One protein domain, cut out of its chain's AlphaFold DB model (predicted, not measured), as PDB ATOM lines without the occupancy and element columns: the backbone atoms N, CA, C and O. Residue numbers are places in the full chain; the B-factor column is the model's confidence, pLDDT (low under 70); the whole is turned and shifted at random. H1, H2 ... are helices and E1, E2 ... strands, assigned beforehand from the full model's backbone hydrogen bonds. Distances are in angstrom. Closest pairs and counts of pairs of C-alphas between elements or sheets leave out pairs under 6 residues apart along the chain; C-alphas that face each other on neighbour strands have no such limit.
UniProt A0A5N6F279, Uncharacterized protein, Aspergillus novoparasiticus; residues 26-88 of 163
ATOM      1  N   TRP A  26     285.591 171.541 401.099       71.38
ATOM      2  CA  TRP A  26     285.285 172.378 399.942       71.38
ATOM      3  C   TRP A  26     285.129 173.836 400.361       71.38
ATOM      4  O   TRP A  26     284.437 174.150 401.335       71.38
ATOM      5  N   ALA A  27     285.708 174.722 399.562       70.50
ATOM      6  CA  ALA A  27     285.489 176.155 399.600       70.50
ATOM      7  C   ALA A  27     285.394 176.703 398.166       70.50
ATOM      8  O   ALA A  27     286.097 176.241 397.273       70.50
ATOM      9  N   SER A  28     284.528 177.687 397.932       74.62
ATOM     10  CA  SER A  28     284.331 178.284 396.607       74.62
ATOM     11  C   SER A  28     284.314 179.811 396.658       74.62
ATOM     12  O   SER A  28     283.963 180.423 397.669       74.62
ATOM     13  N   TYR A  29     284.711 180.433 395.548       73.25
ATOM     14  CA  TYR A  29     284.622 181.877 395.327       73.25
ATOM     15  C   TYR A  29     283.964 182.158 393.977       73.25
ATOM     16  O   TYR A  29     284.385 181.598 392.965       73.25
ATOM     17  N   ASN A  30     282.982 183.071 393.955       72.50
ATOM     18  CA  ASN A  30     282.235 183.467 392.752       72.50
ATOM     19  C   ASN A  30     281.593 182.287 391.990       72.50
ATOM     20  O   ASN A  30     281.399 182.364 390.779       72.50
ATOM     21  N   ASP A  31     281.194 181.230 392.690       74.31
ATOM     22  CA  ASP A  31     280.461 180.065 392.167       74.31
ATOM     23  C   ASP A  31     278.988 180.362 391.826       74.31
ATOM     24  O   ASP A  31     278.129 179.487 391.849       74.31
ATOM     25  N   GLN A  32     278.700 181.609 391.453       80.12
ATOM     26  CA  GLN A  32     277.399 182.072 390.990       80.12
ATOM     27  C   GLN A  32     277.175 181.593 389.552       80.12
ATOM     28  O   GLN A  32     277.271 182.382 388.609       80.12
ATOM     29  N   SER A  33     276.921 180.292 389.402       75.12
ATOM     30  CA  SER A  33     276.744 179.559 388.138       75.12
ATOM     31  C   SER A  33     275.768 180.231 387.172       75.12
ATOM     32  O   SER A  33     275.989 180.231 385.961       75.12
ATOM     33  N   ALA A  34     274.739 180.895 387.697       76.31
ATOM     34  CA  ALA A  34     273.743 181.576 386.889       76.31
ATOM     35  C   ALA A  34     274.280 182.862 386.233       76.31
ATOM     36  O   ALA A  34     273.615 183.446 385.372       76.31
ATOM     37  N   LEU A  35     275.444 183.380 386.643       77.44
ATOM     38  CA  LEU A  35     276.071 184.563 386.056       77.44
ATOM     39  C   LEU A  35     277.120 184.178 385.012       77.44
ATOM     40  O   LEU A  35     278.158 183.601 385.309       77.44
ATOM     41  N   ASN A  36     276.888 184.618 383.778       71.88
ATOM     42  CA  ASN A  36     277.832 184.418 382.684       71.88
ATOM     43  C   ASN A  36     279.145 185.194 382.928       71.88
ATOM     44  O   ASN A  36     279.119 186.307 383.466       71.88
ATOM     45  N   ASN A  37     280.255 184.643 382.426       69.25
ATOM     46  CA  ASN A  37     281.582 185.270 382.341       69.25
ATOM     47  C   ASN A  37     282.160 185.716 383.693       69.25
ATOM     48  O   ASN A  37     282.756 186.791 383.801       69.25
ATOM     49  N   ARG A  38     281.968 184.910 384.744       70.12
ATOM     50  CA  ARG A  38     282.633 185.118 386.033       70.12
ATOM     51  C   ARG A  38     283.727 184.090 386.255       70.12
ATOM     52  O   ARG A  38     283.524 182.899 386.052       70.12
ATOM     53  N   LEU A  39     284.876 184.580 386.712       67.81
ATOM     54  CA  LEU A  39     285.943 183.739 387.237       67.81
ATOM     55  C   LEU A  39     285.484 183.140 388.562       67.81
ATOM     56  O   LEU A  39     285.087 183.890 389.461       67.81
ATOM     57  N   CYS A  40     285.576 181.818 388.672       70.31
ATOM     58  CA  CYS A  40     285.275 181.070 389.882       70.31
ATOM     59  C   CYS A  40     286.500 180.269 390.333       70.31
ATOM     60  O   CYS A  40     287.363 179.885 389.540       70.31
ATOM     61  N   PHE A  41     286.590 180.051 391.640       69.44
ATOM     62  CA  PHE A  41     287.668 179.282 392.246       69.44
ATOM     63  C   PHE A  41     287.052 178.197 393.091       69.44
ATOM     64  O   PHE A  41     286.112 178.460 393.847       69.44
ATOM     65  N   PHE A  42     287.617 177.005 392.967       69.56
ATOM     66  CA  PHE A  42     287.241 175.871 393.778       69.56
ATOM     67  C   PHE A  42     288.465 175.413 394.516       69.56
ATOM     68  O   PHE A  42     289.512 175.096 393.951       69.56
ATOM     69  N   LEU A  43     288.300 175.411 395.815       67.56
ATOM     70  CA  LEU A  43     289.276 174.902 396.702       67.56
ATOM     71  C   LEU A  43     288.778 173.550 397.200       67.56
ATOM     72  O   LEU A  43     287.778 173.467 397.915       67.56
ATOM     73  N   VAL A  44     289.481 172.494 396.803       66.31
ATOM     74  CA  VAL A  44     289.181 171.128 397.224       66.31
ATOM     75  C   VAL A  44     290.409 170.585 397.923       66.31
ATOM     76  O   VAL A  44     291.464 170.445 397.311       66.31
ATOM     77  N   ASP A  45     290.258 170.281 399.206       65.62
ATOM     78  CA  ASP A  45     291.305 169.629 399.975       65.62
ATOM     79  C   ASP A  45     290.960 168.159 400.202       65.62
ATOM     80  O   ASP A  45     289.876 167.826 400.694       65.62
ATOM     81  N   TYR A  46     291.909 167.300 399.835       61.84
ATOM     82  CA  TYR A  46     291.909 165.865 400.114       61.84
ATOM     83  C   TYR A  46     292.829 165.503 401.292       61.84
ATOM     84  O   TYR A  46     292.914 164.332 401.667       61.84
ATOM     85  N   GLY A  47     293.579 166.478 401.809       56.72
ATOM     86  CA  GLY A  47     294.689 166.288 402.724       56.72
ATOM     87  C   GLY A  47     294.341 166.527 404.188       56.72
ATOM     88  O   GLY A  47     293.350 167.154 404.554       56.72
ATOM     89  N   GLU A  48     295.243 166.057 405.041       57.94
ATOM     90  CA  GLU A  48     295.248 166.291 406.489       57.94
ATOM     91  C   GLU A  48     295.914 167.634 406.854       57.94
ATOM     92  O   GLU A  48     296.214 167.884 408.022       57.94
ATOM     93  N   SER A  49     296.181 168.499 405.862       65.75
ATOM     94  CA  SER A  49     296.972 169.711 406.073       65.75
ATOM     95  C   SER A  49     296.299 170.658 407.070       65.75
ATOM     96  O   SER A  49     295.106 170.981 406.975       65.75
ATOM     97  N   GLN A  50     297.111 171.100 408.030       69.50
ATOM     98  CA  GLN A  50     296.806 172.125 409.028       69.50
ATOM     99  C   GLN A  50     297.224 173.528 408.551       69.50
ATOM    100  O   GLN A  50     297.125 174.481 409.320       69.50
ATOM    101  N   ASN A  51     297.708 173.662 407.313       74.69
ATOM    102  CA  ASN A  51     298.193 174.912 406.741       74.69
ATOM    103  C   ASN A  51     297.485 175.207 405.410       74.69
ATOM    104  O   ASN A  51     297.575 174.417 404.470       74.69
ATOM    105  N   ASP A  52     296.808 176.356 405.337       72.25
ATOM    106  CA  ASP A  52     296.071 176.809 404.146       72.25
ATOM    107  C   ASP A  52     296.979 176.999 402.928       72.25
ATOM    108  O   ASP A  52     296.522 176.819 401.802       72.25
ATOM    109  N   ASP A  53     298.256 177.333 403.147       75.88
ATOM    110  CA  ASP A  53     299.225 177.547 402.065       75.88
ATOM    111  C   ASP A  53     299.563 176.257 401.309       75.88
ATOM    112  O   ASP A  53     299.969 176.307 400.148       75.88
ATOM    113  N   ASP A  54     299.360 175.107 401.951       75.88
ATOM    114  CA  ASP A  54     299.660 173.796 401.380       75.88
ATOM    115  C   ASP A  54     298.445 173.187 400.659       75.88
ATOM    116  O   ASP A  54     298.542 172.097 400.088       75.88
ATOM    117  N   VAL A  55     297.291 173.868 400.672       73.50
ATOM    118  CA  VAL A  55     296.077 173.360 400.035       73.50
ATOM    119  C   VAL A  55     296.073 173.706 398.542       73.50
ATOM    120  O   VAL A  55     296.142 174.885 398.178       73.50
ATOM    121  N   PRO A  56     295.965 172.713 397.638       72.31
ATOM    122  CA  PRO A  56     295.984 172.976 396.208       72.31
ATOM    123  C   PRO A  56     294.767 173.808 395.780       72.31
ATOM    124  O   PRO A  56     293.614 173.397 395.910       72.31
ATOM    125  N   VAL A  57     295.038 174.983 395.212       72.88
ATOM    126  CA  VAL A  57     294.019 175.862 394.628       72.88
ATOM    127  C   VAL A  57     293.854 175.542 393.150       72.88
ATOM    128  O   VAL A  57     294.763 175.782 392.351       72.88
ATOM    129  N   LEU A  58     292.674 175.059 392.765       76.06
ATOM    130  CA  LEU A  58     292.325 174.868 391.363       76.06
ATOM    131  C   LEU A  58     291.504 176.064 390.870       76.06
ATOM    132  O   LEU A  58     290.498 176.464 391.456       76.06
ATOM    133  N   SER A  59     291.966 176.667 389.779       73.88
ATOM    134  CA  SER A  59     291.347 177.846 389.169       73.88
ATOM    135  C   SER A  59     290.897 177.518 387.758       73.88
ATOM    136  O   SER A  59     291.634 176.896 386.986       73.88
ATOM    137  N   TYR A  60     289.676 177.935 387.433       74.31
ATOM    138  CA  TYR A  60     289.057 177.679 386.143       74.31
ATOM    139  C   TYR A  60     288.370 178.935 385.616       74.31
ATOM    140  O   TYR A  60     287.894 179.785 386.368       74.31
ATOM    141  N   GLU A  61     288.296 179.024 384.299       74.56
ATOM    142  CA  GLU A  61     287.494 179.998 383.582       74.56
ATOM    143  C   GLU A  61     286.312 179.281 382.926       74.56
ATOM    144  O   GLU A  61     286.493 178.309 382.189       74.56
ATOM    145  N   TRP A  62     285.093 179.760 383.180       70.38
ATOM    146  CA  TRP A  62     283.921 179.310 382.436       70.38
ATOM    147  C   TRP A  62     283.872 180.000 381.074       70.38
ATOM    148  O   TRP A  62     283.676 181.212 380.986       70.38
ATOM    149  N   THR A  63     284.008 179.219 380.006       70.38
ATOM    150  CA  THR A  63     284.044 179.733 378.625       70.38
ATOM    151  C   THR A  63     282.670 179.923 377.984       70.38
ATOM    152  O   THR A  63     282.583 180.340 376.833       70.38
ATOM    153  N   GLY A  64     281.591 179.604 378.705       63.53
ATOM    154  CA  GLY A  64     280.239 179.508 378.149       63.53
ATOM    155  C   GLY A  64     279.839 178.088 377.741       63.53
ATOM    156  O   GLY A  64     278.649 177.821 377.626       63.53
ATOM    157  N   GLU A  65     280.810 177.185 377.582       70.75
ATOM    158  CA  GLU A  65     280.595 175.780 377.205       70.75
ATOM    159  C   GLU A  65     281.310 174.807 378.156       70.75
ATOM    160  O   GLU A  65     280.765 173.769 378.518       70.75
ATOM    161  N   SER A  66     282.529 175.145 378.586       70.75
ATOM    162  CA  SER A  66     283.350 174.293 379.455       70.75
ATOM    163  C   SER A  66     284.183 175.102 380.453       70.75
ATOM    164  O   SER A  66     284.488 176.282 380.227       70.75
ATOM    165  N   LEU A  67     284.573 174.455 381.556       71.38
ATOM    166  CA  LEU A  67     285.560 174.974 382.505       71.38
ATOM    167  C   LEU A  67     286.969 174.718 381.960       71.38
ATOM    168  O   LEU A  67     287.411 173.572 381.874       71.38
ATOM    169  N   LYS A  68     287.700 175.781 381.613       77.56
ATOM    170  CA  LYS A  68     289.111 175.693 381.211       77.56
ATOM    171  C   LYS A  68     290.018 175.990 382.393       77.56
ATOM    172  O   LYS A  68     289.800 176.960 383.108       77.56
ATOM    173  N   SER A  69     291.035 175.158 382.603       79.44
ATOM    174  CA  SER A  69     292.013 175.375 383.674       79.44
ATOM    175  C   SER A  69     292.778 176.685 383.453       79.44
ATOM    176  O   SER A  69     293.273 176.931 382.353       79.44
ATOM    177  N   LEU A  70     292.889 177.505 384.501       80.38
ATOM    178  CA  LEU A  70     293.575 178.798 384.473       80.38
ATOM    179  C   LEU A  70     294.511 178.972 385.690       80.38
ATOM    180  O   LEU A  70     294.344 179.897 386.486       80.38
ATOM    181  N   PRO A  71     295.546 178.118 385.833       81.50
ATOM    182  CA  PRO A  71     296.360 177.999 387.050       81.50
ATOM    183  C   PRO A  71     297.158 179.260 387.414       81.50
ATOM    184  O   PRO A  71     297.641 179.393 388.535       81.50
ATOM    185  N   GLN A  72     297.313 180.199 386.479       83.06
ATOM    186  CA  GLN A  72     298.004 181.468 386.715       83.06
ATOM    187  C   GLN A  72     297.285 182.322 387.769       83.06
ATOM    188  O   GLN A  72     297.944 183.013 388.543       83.06
ATOM    189  N   LEU A  73     295.955 182.223 387.855       77.00
ATOM    190  CA  LEU A  73     295.162 182.968 388.832       77.00
ATOM    191  C   LEU A  73     295.444 182.539 390.273       77.00
ATOM    192  O   LEU A  73     295.379 183.367 391.177       77.00
ATOM    193  N   ALA A  74     295.818 181.276 390.496       76.25
ATOM    194  CA  ALA A  74     296.219 180.810 391.821       76.25
ATOM    195  C   ALA A  74     297.479 181.528 392.345       76.25
ATOM    196  O   ALA A  74     297.738 181.493 393.541       76.25
ATOM    197  N   LYS A  75     298.257 182.203 391.490       81.25
ATOM    198  CA  LYS A  75     299.445 182.973 391.897       81.25
ATOM    199  C   LYS A  75     299.165 184.463 392.099       81.25
ATOM    200  O   LYS A  75     300.067 185.188 392.512       81.25
ATOM    201  N   ASP A  76     297.954 184.936 391.802       83.38
ATOM    202  CA  ASP A  76     297.601 186.343 391.966       83.38
ATOM    203  C   ASP A  76     297.543 186.705 393.468       83.38
ATOM    204  O   ASP A  76     296.777 186.091 394.222       83.38
ATOM    205  N   PRO A  77     298.315 187.709 393.930       83.88
ATOM    206  CA  PRO A  77     298.365 188.070 395.345       83.88
ATOM    207  C   PRO A  77     297.022 188.523 395.931       83.88
ATOM    208  O   PRO A  77     296.750 188.268 397.103       83.88
ATOM    209  N   LYS A  78     296.165 189.184 395.142       81.69
ATOM    210  CA  LYS A  78     294.841 189.634 395.598       81.69
ATOM    211  C   LYS A  78     293.890 188.457 395.750       81.69
ATOM    212  O   LYS A  78     293.088 188.440 396.681       81.69
ATOM    213  N   ILE A  79     293.970 187.488 394.840       77.50
ATOM    214  CA  ILE A  79     293.191 186.252 394.938       77.50
ATOM    215  C   ILE A  79     293.642 185.463 396.165       77.50
ATOM    216  O   ILE A  79     292.804 185.101 396.982       77.50
ATOM    217  N   GLN A  80     294.948 185.288 396.359       78.00
ATOM    218  CA  GLN A  80     295.494 184.603 397.532       78.00
ATOM    219  C   GLN A  80     295.093 185.272 398.852       78.00
ATOM    220  O   GLN A  80     294.678 184.583 399.782       78.00
ATOM    221  N   ALA A  81     295.134 186.606 398.927       81.56
ATOM    222  CA  ALA A  81     294.662 187.335 400.102       81.56
ATOM    223  C   ALA A  81     293.181 187.045 400.400       81.56
ATOM    224  O   ALA A  81     292.844 186.671 401.520       81.56
ATOM    225  N   LYS A  82     292.305 187.114 399.387       77.44
ATOM    226  CA  LYS A  82     290.877 186.800 399.557       77.44
ATOM    227  C   LYS A  82     290.624 185.356 399.966       77.44
ATOM    228  O   LYS A  82     289.788 185.118 400.827       77.44
ATOM    229  N   LEU A  83     291.318 184.392 399.363       75.25
ATOM    230  CA  LEU A  83     291.146 182.981 399.721       75.25
ATOM    231  C   LEU A  83     291.522 182.747 401.191       75.25
ATOM    232  O   LEU A  83     290.786 182.070 401.897       75.25
ATOM    233  N   LYS A  84     292.588 183.389 401.683       76.44
ATOM    234  CA  LYS A  84     293.009 183.311 403.091       76.44
ATOM    235  C   LYS A  84     292.064 184.030 404.058       76.44
ATOM    236  O   LYS A  84     291.869 183.568 405.180       76.44
ATOM    237  N   GLU A  85     291.511 185.173 403.663       77.00
ATOM    238  CA  GLU A  85     290.659 185.997 404.532       77.00
ATOM    239  C   GLU A  85     289.195 185.540 404.536       77.00
ATOM    240  O   GLU A  85     288.600 185.319 405.595       77.00
ATOM    241  N   ASP A  86     288.607 185.383 403.351       72.75
ATOM    242  CA  ASP A  86     287.172 185.156 403.185       72.75
ATOM    243  C   ASP A  86     286.808 183.672 403.227       72.75
ATOM    244  O   ASP A  86     285.704 183.313 403.675       72.75
ATOM    245  N   VAL A  87     287.728 182.821 402.760       69.25
ATOM    246  CA  VAL A  87     287.491 181.395 402.514       69.25
ATOM    247  C   VAL A  87     288.608 180.485 403.073       69.25
ATOM    248  O   VAL A  87     289.031 179.562 402.376       69.25
ATOM    249  N   PRO A  88     289.080 180.695 404.326       69.81
ATOM    250  CA  PRO A  88     290.158 179.886 404.891       69.81
ATOM    251  C   PRO A  88     289.759 178.410 404.991       69.81
ATOM    252  O   PRO A  88     288.613 178.080 405.331       69.81
TER     253      PRO A  88
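This is residues 26 to 88 of the 163 residues of an uncharacterized protein of Aspergillus novoparasiticus (UniProt A0A5N6F279). A twisted sheet of four antiparallel strands forms a wall, with two short helices, H1 and H2, packed over one face and no named helix over the other. The strands E1 to E4 follow one another side by side, and the loop of residues 46 to 56 and the turn of residues 63 to 66 lie toward opposite ends of the long axis. The printed part has 63 residues, with four named strands and then two named helices in the order E1, E2, E3, E4, H1, H2; the class is mixed, helices and strands. It is compact, with a radius of gyration of the C-alphas of 11.9 A, yet elongated in outline, spanning 36 by 23 by 20 A.

E1, residues 26 to 29, begins at C-alpha 26 (285.285, 172.378, 399.942) and is 10.6 A long. E2, residues 39 to 45, is the longest strand at 19.8 A. E3, residues 57 to 62, measures 16.2 A and begins at C-alpha 57 (294.019, 175.862, 394.628). E4, residues 67 to 69, is 6.6 A long. H1, residues 71 to 75, measures 7.6 A. H2, residues 77 to 86, measures 14.0 A and ends at C-alpha 86 (287.172, 185.156, 403.185).

The sheet runs E1, E2, E3, E4 as a meander, each strand the antiparallel neighbour of the one before, with E1 and E4 as edge strands. E1 and E2 form a hairpin at 164 degrees, with N 27 and O 43 at 2.9 A. E2 and E3 form a hairpin at 148 degrees, with N 42 and O 58 at 3.3 A. E3 and E4 form a hairpin at 134 degrees, with N 61 and O 68 at 2.8 A. The sheet is only just strongly twisted, its C-alphas lying up to 4.4 A off the best plane. H1 is on the sheet over E3 at a height of 7.3 A; their closest C-alphas, of Ser 59 and Pro 71, are 5.4 A apart. H2 is on the same face at a height of 10.0 A, over E2, and runs only just across the strands, at 60.4 degrees to E2 on the local plane. H1 and H2 are close but not clearly touching, the closest C-alphas being those of Ala 74 and Gln 80, 6.9 A apart. In H2 every O i to N i+4 pair is within hydrogen-bond range; in H1 it is 0 of 1, beside 2 of 2 O i to N i+3 pairs.

The two C-alphas farthest apart, of Gln 50 and Glu 65, are 35.9 A apart. The printed part has no cut. The link from E2 to E3 is long, with 11 residues. The mean pLDDT of the printed part is 73.3, and 15 residues are under 70, among them residues 41 to 50.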